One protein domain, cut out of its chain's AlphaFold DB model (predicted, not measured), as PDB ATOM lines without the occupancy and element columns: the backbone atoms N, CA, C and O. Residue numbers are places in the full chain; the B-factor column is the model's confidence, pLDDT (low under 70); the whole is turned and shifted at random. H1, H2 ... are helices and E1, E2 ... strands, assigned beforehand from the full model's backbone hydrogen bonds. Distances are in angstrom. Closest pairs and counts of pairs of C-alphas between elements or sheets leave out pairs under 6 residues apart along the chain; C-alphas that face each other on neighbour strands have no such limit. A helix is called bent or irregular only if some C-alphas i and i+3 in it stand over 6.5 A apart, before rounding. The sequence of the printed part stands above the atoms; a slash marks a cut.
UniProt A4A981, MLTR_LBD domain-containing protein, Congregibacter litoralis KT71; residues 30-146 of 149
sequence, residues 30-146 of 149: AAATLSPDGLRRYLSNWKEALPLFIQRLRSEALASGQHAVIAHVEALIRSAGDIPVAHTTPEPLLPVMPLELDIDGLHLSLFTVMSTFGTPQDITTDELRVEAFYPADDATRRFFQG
ATOM      1  N   ALA A  30       3.140  21.361  -3.370       92.81
ATOM      2  CA  ALA A  30       3.987  22.235  -4.181       92.81
ATOM      3  C   ALA A  30       3.428  22.402  -5.598       92.81
ATOM      4  O   ALA A  30       3.254  23.527  -6.067       92.81
ATOM      5  N   ALA A  31       3.071  21.295  -6.248       93.25
ATOM      6  CA  ALA A  31       2.446  21.313  -7.564       93.25
ATOM      7  C   ALA A  31       1.090  22.037  -7.533       93.25
ATOM      8  O   ALA A  31       0.824  22.878  -8.391       93.25
ATOM      9  N   ALA A  32       0.260  21.773  -6.518       93.62
ATOM     10  CA  ALA A  32      -1.030  22.437  -6.358       93.62
ATOM     11  C   ALA A  32      -0.882  23.953  -6.139       93.62
ATOM     12  O   ALA A  32      -1.642  24.723  -6.716       93.62
ATOM     13  N   THR A  33       0.101  24.391  -5.350       93.25
ATOM     14  CA  THR A  33       0.346  25.814  -5.047       93.25
ATOM     15  C   THR A  33       0.913  26.578  -6.238       93.25
ATOM     16  O   THR A  33       0.567  27.738  -6.437       93.25
ATOM     17  N   LEU A  34       1.761  25.944  -7.054       93.00
ATOM     18  CA  LEU A  34       2.356  26.579  -8.236       93.00
ATOM     19  C   LEU A  34       1.422  26.582  -9.458       93.00
ATOM     20  O   LEU A  34       1.561  27.444 -10.330       93.00
ATOM     21  N   SER A  35       0.470  25.648  -9.521       90.88
ATOM     22  CA  SER A  35      -0.492  25.538 -10.621       90.88
ATOM     23  C   SER A  35      -1.473  26.723 -10.649       90.88
ATOM     24  O   SER A  35      -2.124  26.980  -9.633       90.88
ATOM     25  N   PRO A  36      -1.655  27.410 -11.797       86.88
ATOM     26  CA  PRO A  36      -2.670  28.458 -11.963       86.88
ATOM     27  C   PRO A  36      -4.097  28.002 -11.641       86.88
ATOM     28  O   PRO A  36      -4.861  28.764 -11.054       86.88
ATOM     29  N   ASP A  37      -4.421  26.750 -11.967       88.31
ATOM     30  CA  ASP A  37      -5.742  26.156 -11.731       88.31
ATOM     31  C   ASP A  37      -5.857  25.496 -10.343       88.31
ATOM     32  O   ASP A  37      -6.915  24.985  -9.976       88.31
ATOM     33  N   GLY A  38      -4.761  25.479  -9.576       91.44
ATOM     34  CA  GLY A  38      -4.678  24.876  -8.251       91.44
ATOM     35  C   GLY A  38      -4.924  25.873  -7.118       91.44
ATOM     36  O   GLY A  38      -5.793  26.738  -7.190       91.44
ATOM     37  N   LEU A  39      -4.138  25.756  -6.047       93.44
ATOM     38  CA  LEU A  39      -4.256  26.601  -4.858       93.44
ATOM     39  C   LEU A  39      -3.798  28.043  -5.090       93.44
ATOM     40  O   LEU A  39      -4.200  28.927  -4.336       93.44
ATOM     41  N   ARG A  40      -3.013  28.306  -6.146       92.81
ATOM     42  CA  ARG A  40      -2.545  29.655  -6.489       92.81
ATOM     43  C   ARG A  40      -3.671  30.682  -6.537       92.81
ATOM     44  O   ARG A  40      -3.477  31.810  -6.103       92.81
ATOM     45  N   ARG A  41      -4.831  30.303  -7.079       93.19
ATOM     46  CA  ARG A  41      -5.976  31.206  -7.276       93.19
ATOM     47  C   ARG A  41      -6.528  31.793  -5.978       93.19
ATOM     48  O   ARG A  41      -7.156  32.840  -6.023       93.19
ATOM     49  N   TYR A  42      -6.278  31.128  -4.852       95.75
ATOM     50  CA  TYR A  42      -6.709  31.582  -3.537       95.75
ATOM     51  C   TYR A  42      -5.683  32.500  -2.866       95.75
ATOM     52  O   TYR A  42      -6.001  33.102  -1.852       95.75
ATOM     53  N   LEU A  43      -4.461  32.630  -3.400       94.75
ATOM     54  CA  LEU A  43      -3.403  33.455  -2.813       94.75
ATOM     55  C   LEU A  43      -3.504  34.902  -3.293       94.75
ATOM     56  O   LEU A  43      -2.968  35.263  -4.347       94.75
ATOM     57  N   SER A  44      -4.144  35.757  -2.498       95.94
ATOM     58  CA  SER A  44      -4.292  37.179  -2.825       95.94
ATOM     59  C   SER A  44      -2.958  37.938  -2.727       95.94
ATOM     60  O   SER A  44      -2.738  38.896  -3.473       95.94
ATOM     61  N   ASN A  45      -2.011  37.452  -1.912       93.75
ATOM     62  CA  ASN A  45      -0.643  37.972  -1.801       93.75
ATOM     63  C   ASN A  45       0.401  37.181  -2.621       93.75
ATOM     64  O   ASN A  45       1.580  37.163  -2.272       93.75
ATOM     65  N   TRP A  46       0.016  36.552  -3.743       91.31
ATOM     66  CA  TRP A  46       0.902  35.703  -4.565       91.31
ATOM     67  C   TRP A  46       2.301  36.284  -4.835       91.31
ATOM     68  O   TRP A  46       3.296  35.570  -4.753       91.31
ATOM     69  N   LYS A  47       2.398  37.583  -5.152       87.81
ATOM     70  CA  LYS A  47       3.683  38.240  -5.462       87.81
ATOM     71  C   LYS A  47       4.649  38.277  -4.274       87.81
ATOM     72  O   LYS A  47       5.852  38.321  -4.499       87.81
ATOM     73  N   GLU A  48       4.124  38.274  -3.056       87.25
ATOM     74  CA  GLU A  48       4.888  38.261  -1.808       87.25
ATOM     75  C   GLU A  48       5.181  36.827  -1.348       87.25
ATOM     76  O   GLU A  48       6.309  36.517  -0.970       87.25
ATOM     77  N   ALA A  49       4.193  35.930  -1.439       88.94
ATOM     78  CA  ALA A  49       4.331  34.546  -0.989       88.94
ATOM     79  C   ALA A  49       5.224  33.694  -1.916       88.94
ATOM     80  O   ALA A  49       5.986  32.847  -1.448       88.94
ATOM     81  N   LEU A  50       5.159  33.913  -3.237       89.75
ATOM     82  CA  LEU A  50       5.844  33.074  -4.227       89.75
ATOM     83  C   LEU A  50       7.372  33.005  -4.038       89.75
ATOM     84  O   LEU A  50       7.908  31.894  -4.059       89.75
ATOM     85  N   PRO A  51       8.107  34.122  -3.863       86.94
ATOM     86  CA  PRO A  51       9.556  34.064  -3.683       86.94
ATOM     87  C   PRO A  51       9.979  33.249  -2.455       86.94
ATOM     88  O   PRO A  51      10.885  32.422  -2.562       86.94
ATOM     89  N   LEU A  52       9.280  33.424  -1.326       87.06
ATOM     90  CA  LEU A  52       9.528  32.682  -0.084       87.06
ATOM     91  C   LEU A  52       9.266  31.184  -0.279       87.06
ATOM     92  O   LEU A  52      10.087  30.344   0.094       87.06
ATOM     93  N   PHE A  53       8.159  30.850  -0.946       89.94
ATOM     94  CA  PHE A  53       7.799  29.473  -1.261       89.94
ATOM     95  C   PHE A  53       8.836  28.792  -2.169       89.94
ATOM     96  O   PHE A  53       9.279  27.680  -1.889       89.94
ATOM     97  N   ILE A  54       9.296  29.473  -3.225       90.69
ATOM     98  CA  ILE A  54      10.336  28.961  -4.134       90.69
ATOM     99  C   ILE A  54      11.662  28.755  -3.407       90.69
ATOM    100  O   ILE A  54      12.314  27.724  -3.591       90.69
ATOM    101  N   GLN A  55      12.082  29.730  -2.599       87.50
ATOM    102  CA  GLN A  55      13.331  29.643  -1.851       87.50
ATOM    103  C   GLN A  55      13.328  28.429  -0.917       87.50
ATOM    104  O   GLN A  55      14.315  27.687  -0.847       87.50
ATOM    105  N   ARG A  56      12.201  28.193  -0.245       88.00
ATOM    106  CA  ARG A  56      11.987  27.020   0.595       88.00
ATOM    107  C   ARG A  56      12.040  25.722  -0.208       88.00
ATOM    108  O   ARG A  56      12.843  24.861   0.136       88.00
ATOM    109  N   LEU A  57      11.273  25.597  -1.297       90.81
ATOM    110  CA  LEU A  57      11.269  24.386  -2.131       90.81
ATOM    111  C   LEU A  57      12.669  24.033  -2.645       90.81
ATOM    112  O   LEU A  57      13.067  22.871  -2.628       90.81
ATOM    113  N   ARG A  58      13.443  25.039  -3.067       91.38
ATOM    114  CA  ARG A  58      14.841  24.851  -3.477       91.38
ATOM    115  C   ARG A  58      15.709  24.356  -2.329       91.38
ATOM    116  O   ARG A  58      16.481  23.422  -2.516       91.38
ATOM    117  N   SER A  59      15.577  24.961  -1.151       88.00
ATOM    118  CA  SER A  59      16.347  24.577   0.036       88.00
ATOM    119  C   SER A  59      16.035  23.143   0.472       88.00
ATOM    120  O   SER A  59      16.951  22.367   0.735       88.00
ATOM    121  N   GLU A  60      14.758  22.757   0.469       87.38
ATOM    122  CA  GLU A  60      14.306  21.396   0.775       87.38
ATOM    123  C   GLU A  60      14.801  20.379  -0.261       87.38
ATOM    124  O   GLU A  60      15.289  19.307   0.102       87.38
ATOM    125  N   ALA A  61      14.738  20.723  -1.551       90.94
ATOM    126  CA  ALA A  61      15.239  19.867  -2.619       90.94
ATOM    127  C   ALA A  61      16.755  19.657  -2.517       90.94
ATOM    128  O   ALA A  61      17.229  18.533  -2.673       90.94
ATOM    129  N   LEU A  62      17.517  20.712  -2.215       90.44
ATOM    130  CA  LEU A  62      18.959  20.618  -1.991       90.44
ATOM    131  C   LEU A  62      19.288  19.757  -0.765       90.44
ATOM    132  O   LEU A  62      20.175  18.909  -0.848       90.44
ATOM    133  N   ALA A  63      18.545  19.917   0.336       85.81
ATOM    134  CA  ALA A  63      18.722  19.125   1.553       85.81
ATOM    135  C   ALA A  63      18.468  17.621   1.337       85.81
ATOM    136  O   ALA A  63      19.062  16.803   2.032       85.81
ATOM    137  N   SER A  64      17.648  17.245   0.348       87.00
ATOM    138  CA  SER A  64      17.435  15.833  -0.005       87.00
ATOM    139  C   SER A  64      18.689  15.137  -0.555       87.00
ATOM    140  O   SER A  64      18.760  13.911  -0.548       87.00
ATOM    141  N   GLY A  65      19.653  15.893  -1.102       87.31
ATOM    142  CA  GLY A  65      20.836  15.354  -1.785       87.31
ATOM    143  C   GLY A  65      20.543  14.609  -3.099       87.31
ATOM    144  O   GLY A  65      21.462  14.080  -3.725       87.31
ATOM    145  N   GLN A  66      19.286  14.558  -3.548       91.62
ATOM    146  CA  GLN A  66      18.862  13.775  -4.706       91.62
ATOM    147  C   GLN A  66      18.713  14.658  -5.950       91.62
ATOM    148  O   GLN A  66      17.804  15.483  -6.053       91.62
ATOM    149  N   HIS A  67      19.556  14.430  -6.963       94.19
ATOM    150  CA  HIS A  67      19.505  15.177  -8.229       94.19
ATOM    151  C   HIS A  67      18.136  15.119  -8.924       94.19
ATOM    152  O   HIS A  67      17.712  16.112  -9.516       94.19
ATOM    153  N   ALA A  68      17.434  13.985  -8.838       95.06
ATOM    154  CA  ALA A  68      16.099  13.833  -9.411       95.06
ATOM    155  C   ALA A  68      15.074  14.772  -8.747       95.06
ATOM    156  O   ALA A  68      14.287  15.404  -9.449       95.06
ATOM    157  N   VAL A  69      15.127  14.921  -7.417       92.38
ATOM    158  CA  VAL A  69      14.245  15.822  -6.656       92.38
ATOM    159  C   VAL A  69      14.533  17.277  -7.015       92.38
ATOM    160  O   VAL A  69      13.611  18.027  -7.327       92.38
ATOM    161  N   ILE A  70      15.812  17.660  -7.066       94.50
ATOM    162  CA  ILE A  70      16.240  19.008  -7.469       94.50
ATOM    163  C   ILE A  70      15.732  19.340  -8.880       94.50
ATOM    164  O   ILE A  70      15.117  20.384  -9.095       94.50
ATOM    165  N   ALA A  71      15.941  18.438  -9.843       95.38
ATOM    166  CA  ALA A  71      15.495  18.638 -11.218       95.38
ATOM    167  C   ALA A  71      13.965  18.744 -11.328       95.38
ATOM    168  O   ALA A  71      13.461  19.566 -12.098       95.38
ATOM    169  N   HIS A  72      13.233  17.941 -10.550       94.38
ATOM    170  CA  HIS A  72      11.776  17.974 -10.503       94.38
ATOM    171  C   HIS A  72      11.246  19.296  -9.932       94.38
ATOM    172  O   HIS A  72      10.382  19.921 -10.546       94.38
ATOM    173  N   VAL A  73      11.804  19.770  -8.815       94.06
ATOM    174  CA  VAL A  73      11.419  21.052  -8.204       94.06
ATOM    175  C   VAL A  73      11.696  22.221  -9.146       94.06
ATOM    176  O   VAL A  73      10.817  23.052  -9.357       94.06
ATOM    177  N   GLU A  74      12.857  22.263  -9.804       93.69
ATOM    178  CA  GLU A  74      13.136  23.309 -10.794       93.69
ATOM    179  C   GLU A  74      12.182  23.251 -12.000       93.69
ATOM    180  O   GLU A  74      11.829  24.289 -12.563       93.69
ATOM    181  N   ALA A  75      11.738  22.059 -12.412       92.81
ATOM    182  CA  ALA A  75      10.725  21.921 -13.459       92.81
ATOM    183  C   ALA A  75       9.355  22.458 -13.017       92.81
ATOM    184  O   ALA A  75       8.732  23.201 -13.779       92.81
ATOM    185  N   LEU A  76       8.924  22.151 -11.790       92.25
ATOM    186  CA  LEU A  76       7.696  22.700 -11.205       92.25
ATOM    187  C   LEU A  76       7.752  24.229 -11.114       92.25
ATOM    188  O   LEU A  76       6.822  24.903 -11.553       92.25
ATOM    189  N   ILE A  77       8.863  24.785 -10.624       91.88
ATOM    190  CA  ILE A  77       9.072  26.235 -10.515       91.88
ATOM    191  C   ILE A  77       8.952  26.897 -11.892       91.88
ATOM    192  O   ILE A  77       8.200  27.855 -12.043       91.88
ATOM    193  N   ARG A  78       9.609  26.355 -12.929       89.19
ATOM    194  CA  ARG A  78       9.478  26.881 -14.302       89.19
ATOM    195  C   ARG A  78       8.042  26.842 -14.831       89.19
ATOM    196  O   ARG A  78       7.669  27.707 -15.615       89.19
ATOM    197  N   SER A  79       7.243  25.856 -14.421       85.44
ATOM    198  CA  SER A  79       5.844  25.739 -14.851       85.44
ATOM    199  C   SER A  79       4.908  26.771 -14.205       85.44
ATOM    200  O   SER A  79       3.824  27.015 -14.729       85.44
ATOM    201  N   ALA A  80       5.333  27.429 -13.120       81.62
ATOM    202  CA  ALA A  80       4.538  28.434 -12.410       81.62
ATOM    203  C   ALA A  80       4.383  29.772 -13.175       81.62
ATOM    204  O   ALA A  80       3.616  30.642 -12.751       81.62
ATOM    205  N   GLY A  81       5.078  29.953 -14.303       76.38
ATOM    206  CA  GLY A  81       5.051  31.177 -15.111       76.38
ATOM    207  C   GLY A  81       6.045  32.242 -14.633       76.38
ATOM    208  O   GLY A  81       7.077  31.909 -14.056       76.38
ATOM    209  N   ASP A  82       5.750  33.521 -14.898       69.94
ATOM    210  CA  ASP A  82       6.645  34.638 -14.556       69.94
ATOM    211  C   ASP A  82       6.828  34.765 -13.038       69.94
ATOM    212  O   ASP A  82       5.964  35.258 -12.307       69.94
ATOM    213  N   ILE A  83       7.993  34.323 -12.572       66.56
ATOM    214  CA  ILE A  83       8.478  34.536 -11.215       66.56
ATOM    215  C   ILE A  83       9.223  35.871 -11.226       66.56
ATOM    216  O   ILE A  83      10.197  36.006 -11.973       66.56
ATOM    217  N   PRO A  84       8.809  36.869 -10.424       59.94
ATOM    218  CA  PRO A  84       9.541  38.121 -10.321       59.94
ATOM    219  C   PRO A  84      11.010  37.841  -9.980       59.94
ATOM    220  O   PRO A  84      11.316  37.227  -8.961       59.94
ATOM    221  N   VAL A  85      11.927  38.315 -10.825       54.78
ATOM    222  CA  VAL A  85      13.387  38.083 -10.729       54.78
ATOM    223  C   VAL A  85      14.014  38.760  -9.487       54.78
ATOM    224  O   VAL A  85      15.221  38.716  -9.280       54.78
ATOM    225  N   ALA A  86      13.212  39.389  -8.625       50.25
ATOM    226  CA  ALA A  86      13.663  40.339  -7.610       50.25
ATOM    227  C   ALA A  86      14.286  39.730  -6.337       50.25
ATOM    228  O   ALA A  86      14.735  40.485  -5.483       50.25
ATOM    229  N   HIS A  87      14.379  38.406  -6.200       48.50
ATOM    230  CA  HIS A  87      14.908  37.771  -4.982       48.50
ATOM    231  C   HIS A  87      16.061  36.814  -5.306       48.50
ATOM    232  O   HIS A  87      16.003  35.614  -5.057       48.50
ATOM    233  N   THR A  88      17.107  37.348  -5.942       46.72
ATOM    234  CA  THR A  88      18.377  36.639  -6.183       46.72
ATOM    235  C   THR A  88      19.363  36.769  -5.023       46.72
ATOM    236  O   THR A  88      20.404  36.113  -5.031       46.72
ATOM    237  N   THR A  89      19.047  37.569  -4.003       47.31
ATOM    238  CA  THR A  89      19.784  37.580  -2.741       47.31
ATOM    239  C   THR A  89      19.262  36.468  -1.832       47.31
ATOM    240  O   THR A  89      18.073  36.467  -1.514       47.31
ATOM    241  N   PRO A  90      20.113  35.520  -1.398       49.81
ATOM    242  CA  PRO A  90      19.742  34.546  -0.382       49.81
ATOM    243  C   PRO A  90      19.586  35.279   0.953       49.81
ATOM    244  O   PRO A  90      20.541  35.433   1.711       49.81
ATOM    245  N   GLU A  91      18.388  35.784   1.226       55.34
ATOM    246  CA  GLU A  91      18.026  36.167   2.586       55.34
ATOM    247  C   GLU A  91      17.882  34.891   3.426       55.34
ATOM    248  O   GLU A  91      17.539  33.838   2.881       55.34
ATOM    249  N   PRO A  92      18.177  34.915   4.736       56.28
ATOM    250  CA  PRO A  92      17.873  33.782   5.599       56.28
ATOM    251  C   PRO A  92      16.410  33.388   5.401       56.28
ATOM    252  O   PRO A  92      15.555  34.272   5.371       56.28
ATOM    253  N   LEU A  93      16.122  32.087   5.266       59.22
ATOM    254  CA  LEU A  93      14.741  31.606   5.297       59.22
ATOM    255  C   LEU A  93      14.103  32.170   6.565       59.22
ATOM    256  O   LEU A  93      14.484  31.790   7.676       59.22
ATOM    257  N   LEU A  94      13.182  33.120   6.406       60.28
ATOM    258  CA  LEU A  94      12.417  33.600   7.538       60.28
ATOM    259  C   LEU A  94      11.633  32.390   8.058       60.28
ATOM    260  O   LEU A  94      11.013  31.685   7.261       60.28
ATOM    261  N   PRO A  95      11.627  32.122   9.375       65.69
ATOM    262  CA  PRO A  95      10.860  31.011   9.941       65.69
ATOM    263  C   PRO A  95       9.342  31.215   9.802       65.69
ATOM    264  O   PRO A  95       8.568  30.400  10.299       65.69
ATOM    265  N   VAL A  96       8.937  32.324   9.175       79.62
ATOM    266  CA  VAL A  96       7.578  32.804   9.030       79.62
ATOM    267  C   VAL A  96       7.338  33.234   7.585       79.62
ATOM    268  O   VAL A  96       8.069  34.077   7.068       79.62
ATOM    269  N   MET A  97       6.298  32.683   6.956       88.50
ATOM    270  CA  MET A  97       5.817  33.099   5.633       88.50
ATOM    271  C   MET A  97       4.399  33.676   5.763       88.50
ATOM    272  O   MET A  97       3.512  32.943   6.209       88.50
ATOM    273  N   PRO A  98       4.158  34.951   5.405       92.00
ATOM    274  CA  PRO A  98       2.812  35.512   5.372       92.00
ATOM    275  C   PRO A  98       2.001  34.898   4.229       92.00
ATOM    276  O   PRO A  98       2.502  34.687   3.120       92.00
ATOM    277  N   LEU A  99       0.732  34.622   4.496       95.06
ATOM    278  CA  LEU A  99      -0.181  33.972   3.571       95.06
ATOM    279  C   LEU A  99      -1.549  34.644   3.657       95.06
ATOM    280  O   LEU A  99      -2.225  34.550   4.677       95.06
ATOM    281  N   GLU A 100      -1.959  35.283   2.571       97.31
ATOM    282  CA  GLU A 100      -3.279  35.894   2.453       97.31
ATOM    283  C   GLU A 100      -4.126  35.039   1.515       97.31
ATOM    284  O   GLU A 100      -3.802  34.876   0.332       97.31
ATOM    285  N   LEU A 101      -5.199  34.468   2.058       97.62
ATOM    286  CA  LEU A 101      -6.141  33.643   1.317       97.62
ATOM    287  C   LEU A 101      -7.429  34.413   1.049       97.62
ATOM    288  O   LEU A 101      -7.961  35.068   1.939       97.62
ATOM    289  N   ASP A 102      -7.949  34.287  -0.165       97.38
ATOM    290  CA  ASP A 102      -9.307  34.670  -0.537       97.38
ATOM    291  C   ASP A 102     -10.000  33.444  -1.127       97.38
ATOM    292  O   ASP A 102      -9.636  32.980  -2.206       97.38
ATOM    293  N   ILE A 103     -10.955  32.890  -0.383       95.50
ATOM    294  CA  ILE A 103     -11.720  31.705  -0.771       95.50
ATOM    295  C   ILE A 103     -13.176  32.126  -0.922       95.50
ATOM    296  O   ILE A 103     -13.910  32.208   0.060       95.50
ATOM    297  N   ASP A 104     -13.586  32.416  -2.155       94.00
ATOM    298  CA  ASP A 104     -14.956  32.825  -2.490       94.00
ATOM    299  C   ASP A 104     -15.460  34.014  -1.635       94.00
ATOM    300  O   ASP A 104     -16.618  34.055  -1.213       94.00
ATOM    301  N   GLY A 105     -14.582  34.991  -1.364       94.56
ATOM    302  CA  GLY A 105     -14.870  36.177  -0.548       94.56
ATOM    303  C   GLY A 105     -14.564  36.015   0.945       94.56
ATOM    304  O   GLY A 105     -14.683  36.979   1.704       94.56
ATOM    305  N   LEU A 106     -14.154  34.824   1.391       95.69
ATOM    306  CA  LEU A 106     -13.590  34.625   2.722       95.69
ATOM    307  C   LEU A 106     -12.107  35.006   2.715       95.69
ATOM    308  O   LEU A 106     -11.274  34.265   2.197       95.69
ATOM    309  N   HIS A 107     -11.785  36.127   3.356       97.69
ATOM    310  CA  HIS A 107     -10.407  36.561   3.551       97.69
ATOM    311  C   HIS A 107      -9.815  35.971   4.836       97.69
ATOM    312  O   HIS A 107     -10.384  36.151   5.915       97.69
ATOM    313  N   LEU A 108      -8.672  35.291   4.725       97.88
ATOM    314  CA  LEU A 108      -7.908  34.773   5.861       97.88
ATOM    315  C   LEU A 108      -6.463  35.266   5.777       97.88
ATOM    316  O   LEU A 108      -5.762  34.958   4.815       97.88
ATOM    317  N   SER A 109      -6.018  35.961   6.820       97.88
ATOM    318  CA  SER A 109      -4.636  36.405   6.990       97.88
ATOM    319  C   SER A 109      -3.911  35.455   7.939       97.88
ATOM    320  O   SER A 109      -4.293  35.276   9.105       97.88
ATOM    321  N   LEU A 110      -2.883  34.787   7.426       97.00
ATOM    322  CA  LEU A 110      -2.152  33.719   8.095       97.00
ATOM    323  C   LEU A 110      -0.648  33.978   8.056       97.00
ATOM    324  O   LEU A 110      -0.121  34.657   7.179       97.00
ATOM    325  N   PHE A 111       0.072  33.345   8.973       93.69
ATOM    326  CA  PHE A 111       1.506  33.144   8.838       93.69
ATOM    327  C   PHE A 111       1.862  31.687   9.119       93.69
ATOM    328  O   PHE A 111       1.226  31.038   9.954       93.69
ATOM    329  N   THR A 112       2.858  31.155   8.415       91.00
ATOM    330  CA  THR A 112       3.222  29.736   8.528       91.00
ATOM    331  C   THR A 112       4.491  29.535   9.340       91.00
ATOM    332  O   THR A 112       5.370  30.387   9.335       91.00
ATOM    333  N   VAL A 113       4.581  28.420  10.064       90.19
ATOM    334  CA  VAL A 113       5.776  27.991  10.799       90.19
ATOM    335  C   VAL A 113       6.081  26.554  10.424       90.19
ATOM    336  O   VAL A 113       5.205  25.690  10.482       90.19
ATOM    337  N   MET A 114       7.340  26.281  10.096       86.25
ATOM    338  CA  MET A 114       7.815  24.930   9.826       86.25
ATOM    339  C   MET A 114       8.595  24.349  10.994       86.25
ATOM    340  O   MET A 114       9.516  24.971  11.516       86.25
ATOM    341  N   SER A 115       8.277  23.110  11.345       85.56
ATOM    342  CA  SER A 115       9.012  22.304  12.315       85.56
ATOM    343  C   SER A 115       9.538  21.039  11.641       85.56
ATOM    344  O   SER A 115       8.805  20.381  10.906       85.56
ATOM    345  N   THR A 116      10.798  20.690  11.902       81.12
ATOM    346  CA  THR A 116      11.434  19.469  11.382       81.12
ATOM    347  C   THR A 116      11.745  18.519  12.531       81.12
ATOM    348  O   THR A 116      12.314  18.927  13.542       81.12
ATOM    349  N   PHE A 117      11.396  17.245  12.370       81.12
ATOM    350  CA  PHE A 117      11.690  16.171  13.310       81.12
ATOM    351  C   PHE A 117      12.812  15.306  12.726       81.12
ATOM    352  O   PHE A 117      12.589  14.527  11.804       81.12
ATOM    353  N   GLY A 118      14.029  15.458  13.258       68.56
ATOM    354  CA  GLY A 118      15.240  14.832  12.702       68.56
ATOM    355  C   GLY A 118      15.495  13.375  13.108       68.56
ATOM    356  O   GLY A 118      16.485  12.796  12.683       68.56
ATOM    357  N   THR A 119      14.654  12.776  13.957       65.75
ATOM    358  CA  THR A 119      14.796  11.372  14.402       65.75
ATOM    359  C   THR A 119      13.437  10.678  14.586       65.75
ATOM    360  O   THR A 119      13.112  10.230  15.690       65.75
ATOM    361  N   PRO A 120      12.586  10.592  13.547       61.22
ATOM    362  CA  PRO A 120      11.363   9.809  13.662       61.22
ATOM    363  C   PRO A 120      11.740   8.329  13.846       61.22
ATOM    364  O   PRO A 120      12.388   7.736  12.992       61.22
ATOM    365  N   GLN A 121      11.363   7.732  14.979       60.41
ATOM    366  CA  GLN A 121      11.682   6.329  15.302       60.41
ATOM    367  C   GLN A 121      10.983   5.321  14.363       60.41
ATOM    368  O   GLN A 121      11.436   4.187  14.269       60.41
ATOM    369  N   ASP A 122       9.916   5.742  13.669       58.25
ATOM    370  CA  ASP A 122       9.002   4.870  12.907       58.25
ATOM    371  C   ASP A 122       8.773   5.297  11.440       58.25
ATOM    372  O   ASP A 122       7.975   4.684  10.733       58.25
ATOM    373  N   ILE A 123       9.449   6.343  10.945       55.09
ATOM    374  CA  ILE A 123       9.263   6.839   9.568       55.09
ATOM    375  C   ILE A 123      10.585   6.666   8.821       55.09
ATOM    376  O   ILE A 123      11.637   7.112   9.269       55.09
ATOM    377  N   THR A 124      10.530   5.937   7.712       51.38
ATOM    378  CA  THR A 124      11.662   5.491   6.893       51.38
ATOM    379  C   THR A 124      12.565   6.650   6.463       51.38
ATOM    380  O   THR A 124      12.188   7.346   5.537       51.38
ATOM    381  N   THR A 125      13.740   6.819   7.086       54.81
ATOM    382  CA  THR A 125      14.931   7.619   6.674       54.81
ATOM    383  C   THR A 125      14.749   9.110   6.314       54.81
ATOM    384  O   THR A 125      15.716   9.864   6.384       54.81
ATOM    385  N   ASP A 126      13.544   9.565   5.995       60.38
ATOM    386  CA  ASP A 126      13.214  10.923   5.601       60.38
ATOM    387  C   ASP A 126      12.797  11.738   6.830       60.38
ATOM    388  O   ASP A 126      12.082  11.272   7.722       60.38
ATOM    389  N   GLU A 127      13.252  12.986   6.885       72.94
ATOM    390  CA  GLU A 127      12.875  13.920   7.941       72.94
ATOM    391  C   GLU A 127      11.377  14.240   7.856       72.94
ATOM    392  O   GLU A 127      10.889  14.734   6.837       72.94
ATOM    393  N   LEU A 128      10.639  14.019   8.948       80.81
ATOM    394  CA  LEU A 128       9.251  14.465   9.027       80.81
ATOM    395  C   LEU A 128       9.230  15.982   9.219       80.81
ATOM    396  O   LEU A 128       9.852  16.508  10.145       80.81
ATOM    397  N   ARG A 129       8.465  16.685   8.383       82.06
ATOM    398  CA  ARG A 129       8.237  18.127   8.515       82.06
ATOM    399  C   ARG A 129       6.759  18.421   8.703       82.06
ATOM    400  O   ARG A 129       5.915  17.851   8.019       82.06
ATOM    401  N   VAL A 130       6.467  19.324   9.629       87.69
ATOM    402  CA  VAL A 130       5.121  19.828   9.904       87.69
ATOM    403  C   VAL A 130       5.111  21.319   9.631       87.69
ATOM    404  O   VAL A 130       5.943  22.055  10.158       87.69
ATOM    405  N   GLU A 131       4.155  21.756   8.823       90.19
ATOM    406  CA  GLU A 131       3.855  23.168   8.637       90.19
ATOM    407  C   GLU A 131       2.548  23.510   9.349       90.19
ATOM    408  O   GLU A 131       1.522  22.865   9.134       90.19
ATOM    409  N   ALA A 132       2.605  24.516  10.214       91.94
ATOM    410  CA  ALA A 132       1.466  25.039  10.948       91.94
ATOM    411  C   ALA A 132       1.124  26.444  10.448       91.94
ATOM    412  O   ALA A 132       2.017  27.253  10.215       91.94
ATOM    413  N   PHE A 133      -0.169  26.734  10.319       93.50
ATOM    414  CA  PHE A 133      -0.696  28.008   9.837       93.50
ATOM    415  C   PHE A 133      -1.412  28.703  10.994       93.50
ATOM    416  O   PHE A 133      -2.337  28.142  11.583       93.50
ATOM    417  N   TYR A 134      -0.978  29.911  11.334       94.81
ATOM    418  CA  TYR A 134      -1.487  30.670  12.470       94.81
ATOM    419  C   TYR A 134      -2.230  31.921  12.000       94.81
ATOM    420  O   TYR A 134      -1.736  32.603  11.105       94.81
ATOM    421  N   PRO A 135      -3.374  32.271  12.616       97.06
ATOM    422  CA  PRO A 135      -4.064  33.529  12.345       97.06
ATOM    423  C   PRO A 135      -3.172  34.739  12.622       97.06
ATOM    424  O   PRO A 135      -2.682  34.897  13.746       97.06
ATOM    425  N   ALA A 136      -3.006  35.602  11.624       96.38
ATOM    426  CA  ALA A 136      -2.288  36.868  11.749       96.38
ATOM    427  C   ALA A 136      -3.190  38.006  12.265       96.38
ATOM    428  O   ALA A 136      -2.684  39.004  12.778       96.38
ATOM    429  N   ASP A 137      -4.517  37.835  12.217       96.56
ATOM    430  CA  ASP A 137      -5.490  38.799  12.732       96.56
ATOM    431  C   ASP A 137      -6.624  38.155  13.561       96.56
ATOM    432  O   ASP A 137      -6.753  36.931  13.703       96.56
ATOM    433  N   ASP A 138      -7.448  39.011  14.171       96.88
ATOM    434  CA  ASP A 138      -8.569  38.597  15.017       96.88
ATOM    435  C   ASP A 138      -9.721  37.973  14.219       96.88
ATOM    436  O   ASP A 138     -10.405  37.089  14.739       96.88
ATOM    437  N   ALA A 139      -9.955  38.423  12.984       96.12
ATOM    438  CA  ALA A 139     -11.039  37.925  12.141       96.12
ATOM    439  C   ALA A 139     -10.784  36.465  11.738       96.12
ATOM    440  O   ALA A 139     -11.611  35.588  11.995       96.12
ATOM    441  N   THR A 140      -9.584  36.188  11.236       97.19
ATOM    442  CA  THR A 140      -9.087  34.849  10.908       97.19
ATOM    443  C   THR A 140      -9.064  33.965  12.152       97.19
ATOM    444  O   THR A 140      -9.484  32.809  12.112       97.19
ATOM    445  N   ARG A 141      -8.656  34.503  13.312       97.06
ATOM    446  CA  ARG A 141      -8.690  33.749  14.576       97.06
ATOM    447  C   ARG A 141     -10.106  33.312  14.941       97.06
ATOM    448  O   ARG A 141     -10.300  32.167  15.346       97.06
ATOM    449  N   ARG A 142     -11.086  34.209  14.825       96.06
ATOM    450  CA  ARG A 142     -12.498  33.913  15.116       96.06
ATOM    451  C   ARG A 142     -13.054  32.847  14.176       96.06
ATOM    452  O   ARG A 142     -13.701  31.919  14.661       96.06
ATOM    453  N   PHE A 143     -12.707  32.920  12.888       94.94
ATOM    454  CA  PHE A 143     -13.048  31.894  11.902       94.94
ATOM    455  C   PHE A 143     -12.601  30.493  12.358       94.94
ATOM    456  O   PHE A 143     -13.438  29.604  12.510       94.94
ATOM    457  N   PHE A 144     -11.319  30.306  12.700       93.88
ATOM    458  CA  PHE A 144     -10.806  29.000  13.150       93.88
ATOM    459  C   PHE A 144     -11.338  28.543  14.517       93.88
ATOM    460  O   PHE A 144     -11.320  27.354  14.821       93.88
ATOM    461  N   GLN A 145     -11.840  29.459  15.349       93.44
ATOM    462  CA  GLN A 145     -12.474  29.126  16.631       93.44
ATOM    463  C   GLN A 145     -13.944  28.693  16.491       93.44
ATOM    464  O   GLN A 145     -14.625  28.530  17.504       93.44
ATOM    465  N   GLY A 146     -14.461  28.547  15.264       82.75
ATOM    466  CA  GLY A 146     -15.876  28.244  15.020       82.75
ATOM    467  C   GLY A 146     -16.808  29.402  15.388       82.75
ATOM    468  O   GLY A 146     -18.022  29.231  15.465       82.75
TER     469      GLY A 146
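This is residues 30 to 146 of the 149 residues of the protein "MLTR_LBD domain-containing protein" of Congregibacter litoralis KT71 (UniProt A4A981). A ribbon of three antiparallel strands, long and strongly twisted, stands beside a helical hairpin, H3 and H4; H3 grazes edge strand E1 with its residues 46 to 53. The short helices H1 and H2 lie on the same side of the ribbon as the hairpin, H2 beside E1, while H5 lies by residue 108 of E2 and the end of E3. The printed part has 117 residues, with named elements in the order H1 H2 H3 H4 E1 E2 E3 H5, and the sheet order is E1 - E2 - E3. The class is mixed, helices and strands. The whole is only just compact, close to loose, with a radius of gyration of the C-alphas of 15.7 A and spans of 42 by 39 by 27 A.

The sheet has E1, residues 96 to 103, 21.7 A; E2, residues 106 to 117, 33.0 A; and E3, residues 128 to 135, 23.5 A. E2 begins with C-alpha 106 at (-13.590, 34.625, 2.722) and bends by 55 degrees at residue 109. H3, residues 46 to 63, measures 25.1 A and is only just irregular: C-alphas 48 and 51 are 6.6 A apart. H4, residues 67 to 79, measures 18.5 A. H1 is residues 30 to 34, with C-alpha 30 at (3.987, 22.235, -4.181); H2 is residues 39 to 42. H5, residues 138 to 144, ends with C-alpha 144 at (-10.806, 29.000, 13.150).

E1, E2 and E3 form a meander, each strand the antiparallel neighbour of the one before, and E1 and E2 as well as E2 and E3 are hairpins. Between E1 and E2, N 99 and O 110 are within hydrogen-bond range at 2.8 A; between E2 and E3, N 113 and O 132 are at 2.8 A. H2 stands at the sheet's level, with a height of 0.6 A; its closest C-alphas to E1 are those of Tyr 42 and Asp 102, 5.0 A. H3 only grazes the sheet; the C-alphas of Ala 49 and Leu 99 are the closest to E1, 6.4 A. H5 is on the sheet at a height of 4.9 A, over none of the strands; the C-alphas of Leu 108 and Thr 140 are its closest to E2, 5.2 A. H3 and H4 form a helical hairpin and touch, H3 with residues 54 to 62 alone, at a shallow tilt of 13 degrees, opposite ways; the closest C-alphas are those of Ala 61 and Ile 70, 5.0 A. H4 touches H1 with residues 76 to 79 alone; the closest C-alphas are those of Ala 31 and Leu 76, 6.5 A. H1 and H2 touch only at the corner, with Thr 33 and Leu 39 the closest C-alphas at 4.7 A. Each O i to N i+4 pair is within hydrogen-bond range in H1, H4 and H5, against 12 of 14 in H3; H2 is too short for such a pair.

The two C-alphas farthest apart, those of His 67 and Gly 146, are 44.3 A apart. The printed part has no cut. The link from H4 to E1, residues 80 to 95, is long. Mean pLDDT of the printed part is 84.6, and residues 82 to 95 and 118 to 126 are under 70.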